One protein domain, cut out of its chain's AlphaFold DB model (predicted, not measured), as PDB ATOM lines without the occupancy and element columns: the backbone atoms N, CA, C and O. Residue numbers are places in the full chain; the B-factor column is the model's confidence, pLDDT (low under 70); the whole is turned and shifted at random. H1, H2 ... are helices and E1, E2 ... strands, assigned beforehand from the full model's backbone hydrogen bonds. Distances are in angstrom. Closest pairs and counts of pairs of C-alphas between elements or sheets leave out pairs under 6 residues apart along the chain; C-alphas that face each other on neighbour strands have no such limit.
ATOM      1  N   GLN A  21     151.882 160.624 172.711       88.50
ATOM      2  CA  GLN A  21     151.928 159.170 172.626       88.50
ATOM      3  C   GLN A  21     153.360 158.691 172.889       88.50
ATOM      4  O   GLN A  21     154.326 159.293 172.417       88.50
ATOM      5  N   VAL A  22     153.498 157.603 173.644       93.62
ATOM      6  CA  VAL A  22     154.795 156.980 173.923       93.62
ATOM      7  C   VAL A  22     154.944 155.744 173.044       93.62
ATOM      8  O   VAL A  22     154.173 154.795 173.164       93.62
ATOM      9  N   GLY A  23     155.943 155.766 172.166       94.12
ATOM     10  CA  GLY A  23     156.369 154.618 171.371       94.12
ATOM     11  C   GLY A  23     157.647 154.005 171.928       94.12
ATOM     12  O   GLY A  23     158.591 154.731 172.234       94.12
ATOM     13  N   ILE A  24     157.707 152.680 172.028       96.44
ATOM     14  CA  ILE A  24     158.956 151.934 172.215       96.44
ATOM     15  C   ILE A  24     159.159 151.099 170.960       96.44
ATOM     16  O   ILE A  24     158.295 150.303 170.611       96.44
ATOM     17  N   LEU A  25     160.291 151.317 170.283       96.19
ATOM     18  CA  LEU A  25     160.648 150.651 169.024       96.19
ATOM     19  C   LEU A  25     159.664 150.893 167.856       96.19
ATOM     20  O   LEU A  25     159.801 150.271 166.813       96.19
ATOM     21  N   THR A  26     158.758 151.867 167.980       94.12
ATOM     22  CA  THR A  26     157.844 152.323 166.921       94.12
ATOM     23  C   THR A  26     157.841 153.849 166.839       94.12
ATOM     24  O   THR A  26     157.719 154.536 167.854       94.12
ATOM     25  N   GLU A  27     157.992 154.384 165.627       92.00
ATOM     26  CA  GLU A  27     157.994 155.833 165.358       92.00
ATOM     27  C   GLU A  27     156.577 156.387 165.137       92.00
ATOM     28  O   GLU A  27     156.353 157.591 165.253       92.00
ATOM     29  N   ASN A  28     155.604 155.498 164.903       91.94
ATOM     30  CA  ASN A  28     154.201 155.832 164.680       91.94
ATOM     31  C   ASN A  28     153.285 155.105 165.685       91.94
ATOM     32  O   ASN A  28     152.589 154.150 165.316       91.94
ATOM     33  N   PRO A  29     153.268 155.507 166.972       94.12
ATOM     34  CA  PRO A  29     152.423 154.866 167.974       94.12
ATOM     35  C   PRO A  29     150.938 154.934 167.595       94.12
ATOM     36  O   PRO A  29     150.426 156.003 167.277       94.12
ATOM     37  N   GLN A  30     150.231 153.804 167.671       92.88
ATOM     38  CA  GLN A  30     148.801 153.719 167.328       92.88
ATOM     39  C   GLN A  30     147.875 153.888 168.550       92.88
ATOM     40  O   GLN A  30     146.653 153.832 168.436       92.88
ATOM     41  N   GLY A  31     148.449 154.114 169.733       91.06
ATOM     42  CA  GLY A  31     147.739 154.359 170.985       91.06
ATOM     43  C   GLY A  31     148.521 155.300 171.897       91.06
ATOM     44  O   GLY A  31     149.572 155.814 171.524       91.06
ATOM     45  N   SER A  32     148.016 155.517 173.113       94.12
ATOM     46  CA  SER A  32     148.698 156.333 174.129       94.12
ATOM     47  C   SER A  32     150.056 155.747 174.521       94.12
ATOM     48  O   SER A  32     150.999 156.495 174.771       94.12
ATOM     49  N   PHE A  33     150.156 154.419 174.543       95.00
ATOM     50  CA  PHE A  33     151.407 153.690 174.704       95.00
ATOM     51  C   PHE A  33     151.447 152.553 173.688       95.00
ATOM     52  O   PHE A  33     150.487 151.789 173.604       95.00
ATOM     53  N   HIS A  34     152.522 152.459 172.910       95.81
ATOM     54  CA  HIS A  34     152.693 151.446 171.875       95.81
ATOM     55  C   HIS A  34     154.108 150.867 171.947       95.81
ATOM     56  O   HIS A  34     155.084 151.603 171.817       95.81
ATOM     57  N   ILE A  35     154.219 149.562 172.169       97.25
ATOM     58  CA  ILE A  35     155.479 148.822 172.098       97.25
ATOM     59  C   ILE A  35     155.423 147.943 170.857       97.25
ATOM     60  O   ILE A  35     154.505 147.136 170.739       97.25
ATOM     61  N   ASP A  36     156.425 148.080 169.998       95.69
ATOM     62  CA  ASP A  36     156.672 147.191 168.865       95.69
ATOM     63  C   ASP A  36     157.791 146.214 169.227       95.69
ATOM     64  O   ASP A  36     158.941 146.610 169.425       95.69
ATOM     65  N   GLY A  37     157.449 144.938 169.401       93.44
ATOM     66  CA  GLY A  37     158.401 143.936 169.870       93.44
ATOM     67  C   GLY A  37     159.482 143.607 168.839       93.44
ATOM     68  O   GLY A  37     160.636 143.379 169.213       93.44
ATOM     69  N   ALA A  38     159.122 143.581 167.554       94.75
ATOM     70  CA  ALA A  38     160.013 143.208 166.458       94.75
ATOM     71  C   ALA A  38     160.740 144.403 165.818       94.75
ATOM     72  O   ALA A  38     161.685 144.195 165.051       94.75
ATOM     73  N   LYS A  39     160.341 145.638 166.151       95.88
ATOM     74  CA  LYS A  39     160.783 146.883 165.504       95.88
ATOM     75  C   LYS A  39     160.559 146.838 163.987       95.88
ATOM     76  O   LYS A  39     161.417 147.270 163.211       95.88
ATOM     77  N   ASP A  40     159.449 146.248 163.561       95.56
ATOM     78  CA  ASP A  40     159.138 146.035 162.151       95.56
ATOM     79  C   ASP A  40     157.996 146.920 161.645       95.56
ATOM     80  O   ASP A  40     157.690 146.876 160.451       95.56
ATOM     81  N   ASN A  41     157.425 147.783 162.491       94.25
ATOM     82  CA  ASN A  41     156.370 148.709 162.105       94.25
ATOM     83  C   ASN A  41     156.813 149.755 161.078       94.25
ATOM     84  O   ASN A  41     157.939 150.257 161.069       94.25
ATOM     85  N   ASN A  42     155.870 150.138 160.213       91.69
ATOM     86  CA  ASN A  42     156.100 151.205 159.250       91.69
ATOM     87  C   ASN A  42     156.201 152.567 159.975       91.69
ATOM     88  O   ASN A  42     155.278 152.919 160.712       91.69
ATOM     89  N   PRO A  43     157.249 153.376 159.724       91.50
ATOM     90  CA  PRO A  43     157.428 154.677 160.376       91.50
ATOM     91  C   PRO A  43     156.308 155.699 160.145       91.50
ATOM     92  O   PRO A  43     156.183 156.646 160.912       91.50
ATOM     93  N   SER A  44     155.508 155.532 159.089       89.88
ATOM     94  CA  SER A  44     154.527 156.539 158.656       89.88
ATOM     95  C   SER A  44     153.135 155.975 158.365       89.88
ATOM     96  O   SER A  44     152.213 156.741 158.091       89.88
ATOM     97  N   ALA A  45     152.964 154.653 158.393       91.06
ATOM     98  CA  ALA A  45     151.684 153.990 158.148       91.06
ATOM     99  C   ALA A  45     151.279 153.132 159.351       91.06
ATOM    100  O   ALA A  45     152.117 152.794 160.185       91.06
ATOM    101  N   SER A  46     149.995 152.786 159.449       88.12
ATOM    102  CA  SER A  46     149.541 151.828 160.459       88.12
ATOM    103  C   SER A  46     150.165 150.445 160.207       88.12
ATOM    104  O   SER A  46     150.293 150.049 159.043       88.12
ATOM    105  N   PRO A  47     150.535 149.704 161.265       93.06
ATOM    106  CA  PRO A  47     151.035 148.338 161.151       93.06
ATOM    107  C   PRO A  47     150.085 147.407 160.392       93.06
ATOM    108  O   PRO A  47     148.862 147.490 160.513       93.06
ATOM    109  N   THR A  48     150.652 146.487 159.618       92.62
ATOM    110  CA  THR A  48     149.920 145.357 159.027       92.62
ATOM    111  C   THR A  48     149.536 144.333 160.098       92.62
ATOM    112  O   THR A  48     150.093 144.337 161.191       92.62
ATOM    113  N   LEU A  49     148.636 143.392 159.774       83.12
ATOM    114  CA  LEU A  49     148.221 142.325 160.702       83.12
ATOM    115  C   LEU A  49     149.391 141.481 161.237       83.12
ATOM    116  O   LEU A  49     149.348 141.037 162.379       83.12
ATOM    117  N   ILE A  50     150.420 141.262 160.413       86.12
ATOM    118  CA  ILE A  50     151.609 140.494 160.806       86.12
ATOM    119  C   ILE A  50     152.470 141.315 161.768       86.12
ATOM    120  O   ILE A  50     152.852 140.797 162.812       86.12
ATOM    121  N   GLN A  51     152.714 142.588 161.451       90.38
ATOM    122  CA  GLN A  51     153.498 143.488 162.300       90.38
ATOM    123  C   GLN A  51     152.809 143.678 163.660       90.38
ATOM    124  O   GLN A  51     153.361 143.312 164.690       90.38
ATOM    125  N   GLN A  52     151.521 144.045 163.676       90.25
ATOM    126  CA  GLN A  52     150.824 144.254 164.948       90.25
ATOM    127  C   GLN A  52     150.713 143.004 165.827       90.25
ATOM    128  O   GLN A  52     150.421 143.138 167.011       90.25
ATOM    129  N   SER A  53     150.881 141.791 165.277       86.62
ATOM    130  CA  SER A  53     150.768 140.541 166.043       86.62
ATOM    131  C   SER A  53     151.820 140.424 167.153       86.62
ATOM    132  O   SER A  53     151.609 139.683 168.114       86.62
ATOM    133  N   ASN A  54     152.915 141.184 167.039       88.94
ATOM    134  CA  ASN A  54     153.988 141.259 168.022       88.94
ATOM    135  C   ASN A  54     153.983 142.571 168.841       88.94
ATOM    136  O   ASN A  54     154.885 142.790 169.652       88.94
ATOM    137  N   ASP A  55     152.928 143.383 168.705       90.12
ATOM    138  CA  ASP A  55     152.795 144.678 169.374       90.12
ATOM    139  C   ASP A  55     151.986 144.597 170.681       90.12
ATOM    140  O   ASP A  55     151.096 143.757 170.869       90.12
ATOM    141  N   PHE A  56     152.252 145.547 171.580       94.44
ATOM    142  CA  PHE A  56     151.454 145.831 172.773       94.44
ATOM    143  C   PHE A  56     150.969 147.280 172.735       94.44
ATOM    144  O   PHE A  56     151.776 148.204 172.622       94.44
ATOM    145  N   VAL A  57     149.666 147.503 172.899       92.81
ATOM    146  CA  VAL A  57     149.082 148.848 172.878       92.81
ATOM    147  C   VAL A  57     148.211 149.119 174.102       92.81
ATOM    148  O   VAL A  57     147.437 148.269 174.545       92.81
ATOM    149  N   VAL A  58     148.277 150.349 174.608       93.75
ATOM    150  CA  VAL A  58     147.288 150.925 175.524       93.75
ATOM    151  C   VAL A  58     146.627 152.110 174.836       93.75
ATOM    152  O   VAL A  58     147.287 153.056 174.404       93.75
ATOM    153  N   THR A  59     145.303 152.063 174.731       89.75
ATOM    154  CA  THR A  59     144.506 153.132 174.115       89.75
ATOM    155  C   THR A  59     144.149 154.224 175.126       89.75
ATOM    156  O   THR A  59     144.161 153.995 176.335       89.75
ATOM    157  N   GLN A  60     143.722 155.391 174.636       88.25
ATOM    158  CA  GLN A  60     143.244 156.503 175.476       88.25
ATOM    159  C   GLN A  60     142.066 156.114 176.390       88.25
ATOM    160  O   GLN A  60     141.870 156.711 177.442       88.25
ATOM    161  N   ASN A  61     141.308 155.077 176.017       84.31
ATOM    162  CA  ASN A  61     140.178 154.556 176.791       84.31
ATOM    163  C   ASN A  61     140.593 153.519 177.855       84.31
ATOM    164  O   ASN A  61     139.730 152.840 178.416       84.31
ATOM    165  N   GLY A  62     141.897 153.346 178.095       83.69
ATOM    166  CA  GLY A  62     142.429 152.382 179.061       83.69
ATOM    167  C   GLY A  62     142.240 150.923 178.644       83.69
ATOM    168  O   GLY A  62     142.179 150.049 179.501       83.69
ATOM    169  N   LYS A  63     142.092 150.651 177.340       84.19
ATOM    170  CA  LYS A  63     142.027 149.281 176.810       84.19
ATOM    171  C   LYS A  63     143.418 148.805 176.432       84.19
ATOM    172  O   LYS A  63     144.133 149.552 175.758       84.19
ATOM    173  N   VAL A  64     143.747 147.580 176.827       89.25
ATOM    174  CA  VAL A  64     145.022 146.927 176.525       89.25
ATOM    175  C   VAL A  64     144.834 145.917 175.396       89.25
ATOM    176  O   VAL A  64     143.935 145.079 175.452       89.25
ATOM    177  N   GLY A  65     145.683 146.000 174.376       85.25
ATOM    178  CA  GLY A  65     145.751 145.050 173.273       85.25
ATOM    179  C   GLY A  65     147.133 144.412 173.192       85.25
ATOM    180  O   GLY A  65     148.140 145.104 173.296       85.25
ATOM    181  N   VAL A  66     147.171 143.095 173.004       89.00
ATOM    182  CA  VAL A  66     148.388 142.334 172.692       89.00
ATOM    183  C   VAL A  66     148.128 141.645 171.364       89.00
ATOM    184  O   VAL A  66     147.156 140.896 171.256       89.00
ATOM    185  N   GLY A  67     148.908 141.957 170.333       83.31
ATOM    186  CA  GLY A  67     148.644 141.464 168.980       83.31
ATOM    187  C   GLY A  67     147.470 142.150 168.251       83.31
ATOM    188  O   GLY A  67     147.090 141.740 167.152       83.31
ATOM    189  N   ASN A  68     146.838 143.155 168.872       81.56
ATOM    190  CA  ASN A  68     145.662 143.861 168.355       81.56
ATOM    191  C   ASN A  68     145.716 145.349 168.720       81.56
ATOM    192  O   ASN A  68     145.633 145.699 169.897       81.56
ATOM    193  N   LEU A  69     145.771 146.216 167.708       86.38
ATOM    194  CA  LEU A  69     145.872 147.668 167.888       86.38
ATOM    195  C   LEU A  69     144.541 148.357 168.204       86.38
ATOM    196  O   LEU A  69     144.528 149.492 168.677       86.38
ATOM    197  N   ILE A  70     143.417 147.671 167.977       85.38
ATOM    198  CA  ILE A  70     142.065 148.179 168.230       85.38
ATOM    199  C   ILE A  70     141.370 147.244 169.238       85.38
ATOM    200  O   ILE A  70     140.400 146.554 168.903       85.38
ATOM    201  N   PRO A  71     141.866 147.158 170.490       79.25
ATOM    202  CA  PRO A  71     141.241 146.325 171.506       79.25
ATOM    203  C   PRO A  71     139.843 146.856 171.836       79.25
ATOM    204  O   PRO A  71     139.642 148.042 172.109       79.25
ATOM    205  N   VAL A  72     138.850 145.966 171.829       74.19
ATOM    206  CA  VAL A  72     137.461 146.311 172.174       74.19
ATOM    207  C   VAL A  72     137.133 146.032 173.646       74.19
ATOM    208  O   VAL A  72     136.286 146.736 174.202       74.19
ATOM    209  N   THR A  73     137.852 145.110 174.295       71.25
ATOM    210  CA  THR A  73     137.745 144.727 175.723       71.25
ATOM    211  C   THR A  73     138.877 145.338 176.581       71.25
ATOM    212  O   THR A  73     139.756 145.998 176.033       71.25
ATOM    213  N   LYS A  74     138.830 145.208 177.925       69.19
ATOM    214  CA  LYS A  74     139.668 146.003 178.864       69.19
ATOM    215  C   LYS A  74     140.937 145.325 179.428       69.19
ATOM    216  O   LYS A  74     142.001 145.909 179.276       69.19
ATOM    217  N   LEU A  75     140.839 144.129 180.021       68.19
ATOM    218  CA  LEU A  75     141.876 143.429 180.829       68.19
ATOM    219  C   LEU A  75     142.197 144.082 182.213       68.19
ATOM    220  O   LEU A  75     142.440 145.274 182.285       68.19
ATOM    221  N   ASP A  76     142.151 143.286 183.303       54.94
ATOM    222  CA  ASP A  76     141.436 143.566 184.588       54.94
ATOM    223  C   ASP A  76     140.262 144.519 184.408       54.94
ATOM    224  O   ASP A  76     140.348 145.745 184.372       54.94
ATOM    225  N   SER A  77     139.117 143.889 184.234       51.84
ATOM    226  CA  SER A  77     137.954 144.559 183.718       51.84
ATOM    227  C   SER A  77     137.109 145.229 184.801       51.84
ATOM    228  O   SER A  77     136.170 145.960 184.485       51.84
ATOM    229  N   ARG A  78     137.419 145.020 186.083       45.69
ATOM    230  CA  ARG A  78     136.644 145.610 187.176       45.69
ATOM    231  C   ARG A  78     136.992 147.087 187.281       45.69
ATOM    232  O   ARG A  78     138.116 147.448 187.602       45.69
ATOM    233  N   SER A  79     136.012 147.956 187.068       46.44
ATOM    234  CA  SER A  79     136.230 149.405 187.171       46.44
ATOM    235  C   SER A  79     136.525 149.882 188.603       46.44
ATOM    236  O   SER A  79     137.107 150.949 188.772       46.44
ATOM    237  N   ASN A  80     136.142 149.105 189.627       49.06
ATOM    238  CA  ASN A  80     136.458 149.347 191.036       49.06
ATOM    239  C   ASN A  80     136.253 148.033 191.843       49.06
ATOM    240  O   ASN A  80     135.104 147.651 192.092       49.06
ATOM    241  N   PRO A  81     137.309 147.271 192.192       51.78
ATOM    242  CA  PRO A  81     137.173 145.981 192.879       51.78
ATOM    243  C   PRO A  81     136.452 146.133 194.235       51.78
ATOM    244  O   PRO A  81     137.011 146.693 195.170       51.78
ATOM    245  N   GLY A  82     135.203 145.658 194.340       44.47
ATOM    246  CA  GLY A  82     134.370 145.773 195.554       44.47
ATOM    247  C   GLY A  82     133.248 146.829 195.516       44.47
ATOM    248  O   GLY A  82     132.563 147.013 196.516       44.47
ATOM    249  N   ASN A  83     133.025 147.508 194.386       43.72
ATOM    250  CA  ASN A  83     131.908 148.446 194.193       43.72
ATOM    251  C   ASN A  83     130.611 147.725 193.764       43.72
ATOM    252  O   ASN A  83     130.656 146.777 192.983       43.72
ATOM    253  N   ILE A  84     129.457 148.206 194.240       53.75
ATOM    254  CA  ILE A  84     128.128 147.633 193.967       53.75
ATOM    255  C   ILE A  84     127.605 147.916 192.544       53.75
ATOM    256  O   ILE A  84     126.631 147.292 192.131       53.75
ATOM    257  N   VAL A  85     128.250 148.803 191.766       52.41
ATOM    258  CA  VAL A  85     127.891 149.055 190.351       52.41
ATOM    259  C   VAL A  85     129.149 149.125 189.453       52.41
ATOM    260  O   VAL A  85     129.794 150.171 189.389       52.41
ATOM    261  N   PRO A  86     129.540 148.024 188.774       52.78
ATOM    262  CA  PRO A  86     130.912 147.819 188.278       52.78
ATOM    263  C   PRO A  86     131.244 148.156 186.797       52.78
ATOM    264  O   PRO A  86     132.354 147.833 186.365       52.78
ATOM    265  N   GLY A  87     130.402 148.837 186.009       56.38
ATOM    266  CA  GLY A  87     130.725 149.227 184.610       56.38
ATOM    267  C   GLY A  87     131.021 148.063 183.627       56.38
ATOM    268  O   GLY A  87     130.863 146.898 183.978       56.38
ATOM    269  N   GLU A  88     131.458 148.368 182.390       59.03
ATOM    270  CA  GLU A  88     131.586 147.417 181.245       59.03
ATOM    271  C   GLU A  88     132.825 146.492 181.296       59.03
ATOM    272  O   GLU A  88     133.700 146.501 180.421       59.03
ATOM    273  N   GLY A  89     132.958 145.723 182.370       62.41
ATOM    274  CA  GLY A  89     134.125 144.890 182.621       62.41
ATOM    275  C   GLY A  89     134.221 143.596 181.802       62.41
ATOM    276  O   GLY A  89     133.941 142.528 182.336       62.41
ATOM    277  N   ALA A  90     134.801 143.642 180.592       63.28
ATOM    278  CA  ALA A  90     135.141 142.452 179.789       63.28
ATOM    279  C   ALA A  90     136.655 142.137 179.665       63.28
ATOM    280  O   ALA A  90     137.487 143.040 179.518       63.28
ATOM    281  N   ILE A  91     136.988 140.837 179.634       76.25
ATOM    282  CA  ILE A  91     138.284 140.282 179.199       76.25
ATOM    283  C   ILE A  91     138.063 139.594 177.847       76.25
ATOM    284  O   ILE A  91     137.178 138.751 177.725       76.25
ATOM    285  N   GLY A  92     138.845 139.963 176.832       70.19
ATOM    286  CA  GLY A  92     138.858 139.243 175.557       70.19
ATOM    287  C   GLY A  92     139.795 138.042 175.639       70.19
ATOM    288  O   GLY A  92     140.911 138.180 176.130       70.19
ATOM    289  N   VAL A  93     139.350 136.888 175.152       83.38
ATOM    290  CA  VAL A  93     140.174 135.682 175.018       83.38
ATOM    291  C   VAL A  93     140.259 135.337 173.535       83.38
ATOM    292  O   VAL A  93     139.231 135.239 172.869       83.38
ATOM    293  N   GLY A  94     141.481 135.202 173.020       79.31
ATOM    294  CA  GLY A  94     141.741 134.914 171.611       79.31
ATOM    295  C   GLY A  94     141.704 133.425 171.266       79.31
ATOM    296  O   GLY A  94     141.612 132.552 172.132       79.31
ATOM    297  N   GLU A  95     141.800 133.145 169.972       85.88
ATOM    298  CA  GLU A  95     141.985 131.801 169.425       85.88
ATOM    299  C   GLU A  95     143.474 131.428 169.397       85.88
ATOM    300  O   GLU A  95     144.351 132.291 169.450       85.88
ATOM    301  N   THR A  96     143.786 130.137 169.275       80.94
ATOM    302  CA  THR A  96     145.155 129.689 168.984       80.94
ATOM    303  C   THR A  96     145.170 128.355 168.247       80.94
ATOM    304  O   THR A  96     144.408 127.439 168.579       80.94
ATOM    305  N   ALA A  97     146.075 128.237 167.271       84.38
ATOM    306  CA  ALA A  97     146.373 126.991 166.564       84.38
ATOM    307  C   ALA A  97     147.335 126.074 167.346       84.38
ATOM    308  O   ALA A  97     147.555 124.932 166.944       84.38
ATOM    309  N   ALA A  98     147.912 126.550 168.456       80.62
ATOM    310  CA  ALA A  98     148.807 125.751 169.281       80.62
ATOM    311  C   ALA A  98     148.088 124.516 169.855       80.62
ATOM    312  O   ALA A  98     146.935 124.575 170.304       80.62
ATOM    313  N   THR A  99     148.798 123.386 169.884       87.81
ATOM    314  CA  THR A  99     148.361 122.217 170.653       87.81
ATOM    315  C   THR A  99     148.333 122.572 172.140       87.81
ATOM    316  O   THR A  99     149.065 123.453 172.593       87.81
ATOM    317  N   ALA A 100     147.501 121.884 172.920       79.88
ATOM    318  CA  ALA A 100     147.423 122.115 174.362       79.88
ATOM    319  C   ALA A 100     148.769 121.866 175.066       79.88
ATOM    320  O   ALA A 100     149.132 122.618 175.968       79.88
ATOM    321  N   ALA A 101     149.551 120.890 174.588       77.50
ATOM    322  CA  ALA A 101     150.915 120.652 175.052       77.50
ATOM    323  C   ALA A 101     151.843 121.852 174.821       77.50
ATOM    324  O   ALA A 101     152.538 122.271 175.741       77.50
ATOM    325  N   ASN A 102     151.802 122.459 173.631       78.31
ATOM    326  CA  ASN A 102     152.637 123.623 173.326       78.31
ATOM    327  C   ASN A 102     152.169 124.886 174.062       78.31
ATOM    328  O   ASN A 102     152.994 125.716 174.431       78.31
ATOM    329  N   ALA A 103     150.859 125.041 174.273       84.56
ATOM    330  CA  ALA A 103     150.304 126.156 175.038       84.56
ATOM    331  C   ALA A 103     150.562 126.028 176.554       84.56
ATOM    332  O   ALA A 103     150.547 127.033 177.259       84.56
ATOM    333  N   GLY A 104     150.808 124.809 177.047       76.94
ATOM    334  CA  GLY A 104     151.015 124.512 178.463       76.94
ATOM    335  C   GLY A 104     149.712 124.453 179.267       76.94
ATOM    336  O   GLY A 104     148.671 124.976 178.863       76.94
ATOM    337  N   ALA A 105     149.758 123.780 180.421       76.25
ATOM    338  CA  ALA A 105     148.615 123.687 181.325       76.25
ATOM    339  C   ALA A 105     148.203 125.074 181.852       76.25
ATOM    340  O   ALA A 105     149.051 125.881 182.227       76.25
ATOM    341  N   GLY A 106     146.898 125.339 181.899       73.88
ATOM    342  CA  GLY A 106     146.325 126.605 182.369       73.88
ATOM    343  C   GLY A 106     146.110 127.663 181.284       73.88
ATOM    344  O   GLY A 106     145.457 128.668 181.560       73.88
ATOM    345  N   ALA A 107     146.582 127.450 180.050       87.88
ATOM    346  CA  ALA A 107     146.243 128.325 178.930       87.88
ATOM    347  C   ALA A 107     144.729 128.300 178.659       87.88
ATOM    348  O   ALA A 107     144.117 127.238 178.738       87.88
ATOM    349  N   ILE A 108     144.131 129.444 178.312       92.75
ATOM    350  CA  ILE A 108     142.708 129.571 177.964       92.75
ATOM    351  C   ILE A 108     142.599 130.121 176.543       92.75
ATOM    352  O   ILE A 108     143.334 131.041 176.180       92.75
ATOM    353  N   ARG A 109     141.675 129.578 175.749       89.50
ATOM    354  CA  ARG A 109     141.372 130.058 174.397       89.50
ATOM    355  C   ARG A 109     139.875 130.101 174.125       89.50
ATOM    356  O   ARG A 109     139.098 129.417 174.788       89.50
ATOM    357  N   TYR A 110     139.496 130.839 173.094       88.56
ATOM    358  CA  TYR A 110     138.214 130.678 172.419       88.56
ATOM    359  C   TYR A 110     138.355 129.678 171.263       88.56
ATOM    360  O   TYR A 110     139.342 129.707 170.525       88.56
ATOM    361  N   ASN A 111     137.386 128.777 171.113       84.38
ATOM    362  CA  ASN A 111     137.287 127.860 169.984       84.38
ATOM    363  C   ASN A 111     136.137 128.313 169.065       84.38
ATOM    364  O   ASN A 111     134.968 128.134 169.427       84.38
ATOM    365  N   PRO A 112     136.431 128.846 167.864       76.69
ATOM    366  CA  PRO A 112     135.412 129.393 166.968       76.69
ATOM    367  C   PRO A 112     134.562 128.317 166.291       76.69
ATOM    368  O   PRO A 112     133.471 128.605 165.813       76.69
ATOM    369  N   VAL A 113     135.035 127.066 166.249       81.12
ATOM    370  CA  VAL A 113     134.294 125.959 165.628       81.12
ATOM    371  C   VAL A 113     133.124 125.551 166.516       81.12
ATOM    372  O   VAL A 113     132.017 125.316 166.041       81.12
ATOM    373  N   ASN A 114     133.378 125.473 167.822       78.31
ATOM    374  CA  ASN A 114     132.395 125.036 168.809       78.31
ATOM    375  C   ASN A 114     131.729 126.199 169.560       78.31
ATOM    376  O   ASN A 114     130.840 125.944 170.369       78.31
ATOM    377  N   ASN A 115     132.152 127.439 169.297       79.38
ATOM    378  CA  ASN A 115     131.707 128.668 169.954       79.38
ATOM    379  C   ASN A 115     131.770 128.605 171.486       79.38
ATOM    380  O   ASN A 115     130.794 128.918 172.165       79.38
ATOM    381  N   ASN A 116     132.909 128.172 172.031       84.69
ATOM    382  CA  ASN A 116     133.099 128.029 173.472       84.69
ATOM    383  C   ASN A 116     134.503 128.424 173.933       84.69
ATOM    384  O   ASN A 116     135.441 128.513 173.141       84.69
ATOM    385  N   LEU A 117     134.650 128.654 175.238       91.38
ATOM    386  CA  LEU A 117     135.962 128.770 175.868       91.38
ATOM    387  C   LEU A 117     136.522 127.379 176.184       91.38
ATOM    388  O   LEU A 117     135.777 126.466 176.544       91.38
ATOM    389  N   GLU A 118     137.837 127.226 176.089       91.44
ATOM    390  CA  GLU A 118     138.566 126.005 176.428       91.44
ATOM    391  C   GLU A 118     139.798 126.331 177.284       91.44
ATOM    392  O   GLU A 118     140.416 127.375 177.091       91.44
ATOM    393  N   TYR A 119     140.188 125.429 178.188       92.06
ATOM    394  CA  TYR A 119     141.465 125.477 178.901       92.06
ATOM    395  C   TYR A 119     142.354 124.277 178.552       92.06
ATOM    396  O   TYR A 119     141.870 123.163 178.340       92.06
ATOM    397  N   SER A 120     143.665 124.484 178.501       89.69
ATOM    398  CA  SER A 120     144.650 123.416 178.326       89.69
ATOM    399  C   SER A 120     144.973 122.757 179.666       89.69
ATOM    400  O   SER A 120     145.202 123.445 180.661       89.69
ATOM    401  N   ASN A 121     145.061 121.427 179.702       79.19
ATOM    402  CA  ASN A 121     145.613 120.679 180.843       79.19
ATOM    403  C   ASN A 121     147.086 120.260 180.634       79.19
ATOM    404  O   ASN A 121     147.601 119.466 181.412       79.19
ATOM    405  N   GLY A 122     147.750 120.775 179.594       73.31
ATOM    406  CA  GLY A 122     149.107 120.380 179.203       73.31
ATOM    407  C   GLY A 122     149.162 119.249 178.172       73.31
ATOM    408  O   GLY A 122     150.242 118.937 177.685       73.31
ATOM    409  N   GLU A 123     148.020 118.675 177.786       79.00
ATOM    410  CA  GLU A 123     147.938 117.640 176.743       79.00
ATOM    411  C   GLU A 123     146.773 117.890 175.773       79.00
ATOM    412  O   GLU A 123     146.940 117.795 174.557       79.00
ATOM    413  N   VAL A 124     145.602 118.278 176.293       85.81
ATOM    414  CA  VAL A 124     144.339 118.440 175.555       85.81
ATOM    415  C   VAL A 124     143.635 119.759 175.920       85.81
ATOM    416  O   VAL A 124     143.742 120.253 177.045       85.81
ATOM    417  N   TRP A 125     142.898 120.329 174.958       87.12
ATOM    418  CA  TRP A 125     141.998 121.468 175.163       87.12
ATOM    419  C   TRP A 125     140.630 120.992 175.672       87.12
ATOM    420  O   TRP A 125     139.941 120.224 175.004       87.12
ATOM    421  N   ASN A 126     140.234 121.454 176.856       87.56
ATOM    422  CA  ASN A 126     139.012 121.062 177.556       87.56
ATOM    423  C   ASN A 126     138.014 122.222 177.571       87.56
ATOM    424  O   ASN A 126     138.382 123.339 177.914       87.56
ATOM    425  N   LYS A 127     136.745 121.970 177.242       89.56
ATOM    426  CA  LYS A 127     135.685 122.993 177.191       89.56
ATOM    427  C   LYS A 127     135.348 123.534 178.587       89.56
ATOM    428  O   LYS A 127     135.244 122.763 179.535       89.56
ATOM    429  N   ILE A 128     135.125 124.844 178.685       83.44
ATOM    430  CA  ILE A 128     134.683 125.552 179.900       83.44
ATOM    431  C   ILE A 128     133.142 125.610 179.986       83.44
ATOM    432  O   ILE A 128     132.586 125.837 181.057       83.44
TER     433      ILE A 128
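This is residues 21 to 128 of the 296 residues of an uncharacterized protein of Chryseobacterium sp. HMWF028 (UniProt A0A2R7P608). With little regular structure, two small separate sheets, E1 to E4 and E5 to E7, are joined by a long loop, residues 67 to 99, that swings far out. The 108 printed residues, 34 in named elements, run E1 E2 H1 E3 E4 H2 E5 E6 E7, mixed helices and strands; sheet E1 E2 E3 E4 is mixed, E5 E6 E7 an antiparallel meander, each strand beside the one before. It is loose, radius of gyration of the C-alphas 16.3 A, spanning 43 by 40 by 21 A.

E1 is residues 22 to 24, from C-alpha 22 at (154.795, 156.980, 173.923); E2 33 to 36; H1 49 to 52; E3 55 to 58, 10.4 A; E4 64 to 66; H2 100 to 103; E5 108 to 111; E6 116 to 120, 13.4 A; E7 is residues 125 to 127, ending with C-alpha 127 at (135.685, 122.993, 177.191).

E1 and E2 are parallel, N 24 to O 34 2.8 A. E2 and E3 are antiparallel, N 35 to O 56 2.8 A. H1 only grazes this sheet with residues 51 to 52. The hairpin E5 and E6 has N 109 to O 118 at 2.9 A. H2 is on that sheet at a height of 6.2 A, over none of its strands. H1 and H2 are too short for any O i to N i+4 pair.

The C-alphas of Pro 43 and Ile 84, the farthest apart, are 45.1 A apart. The printed part has no cut. E2 to H1 and E4 to H2 are long links. Residues 74 to 90 are under pLDDT 70.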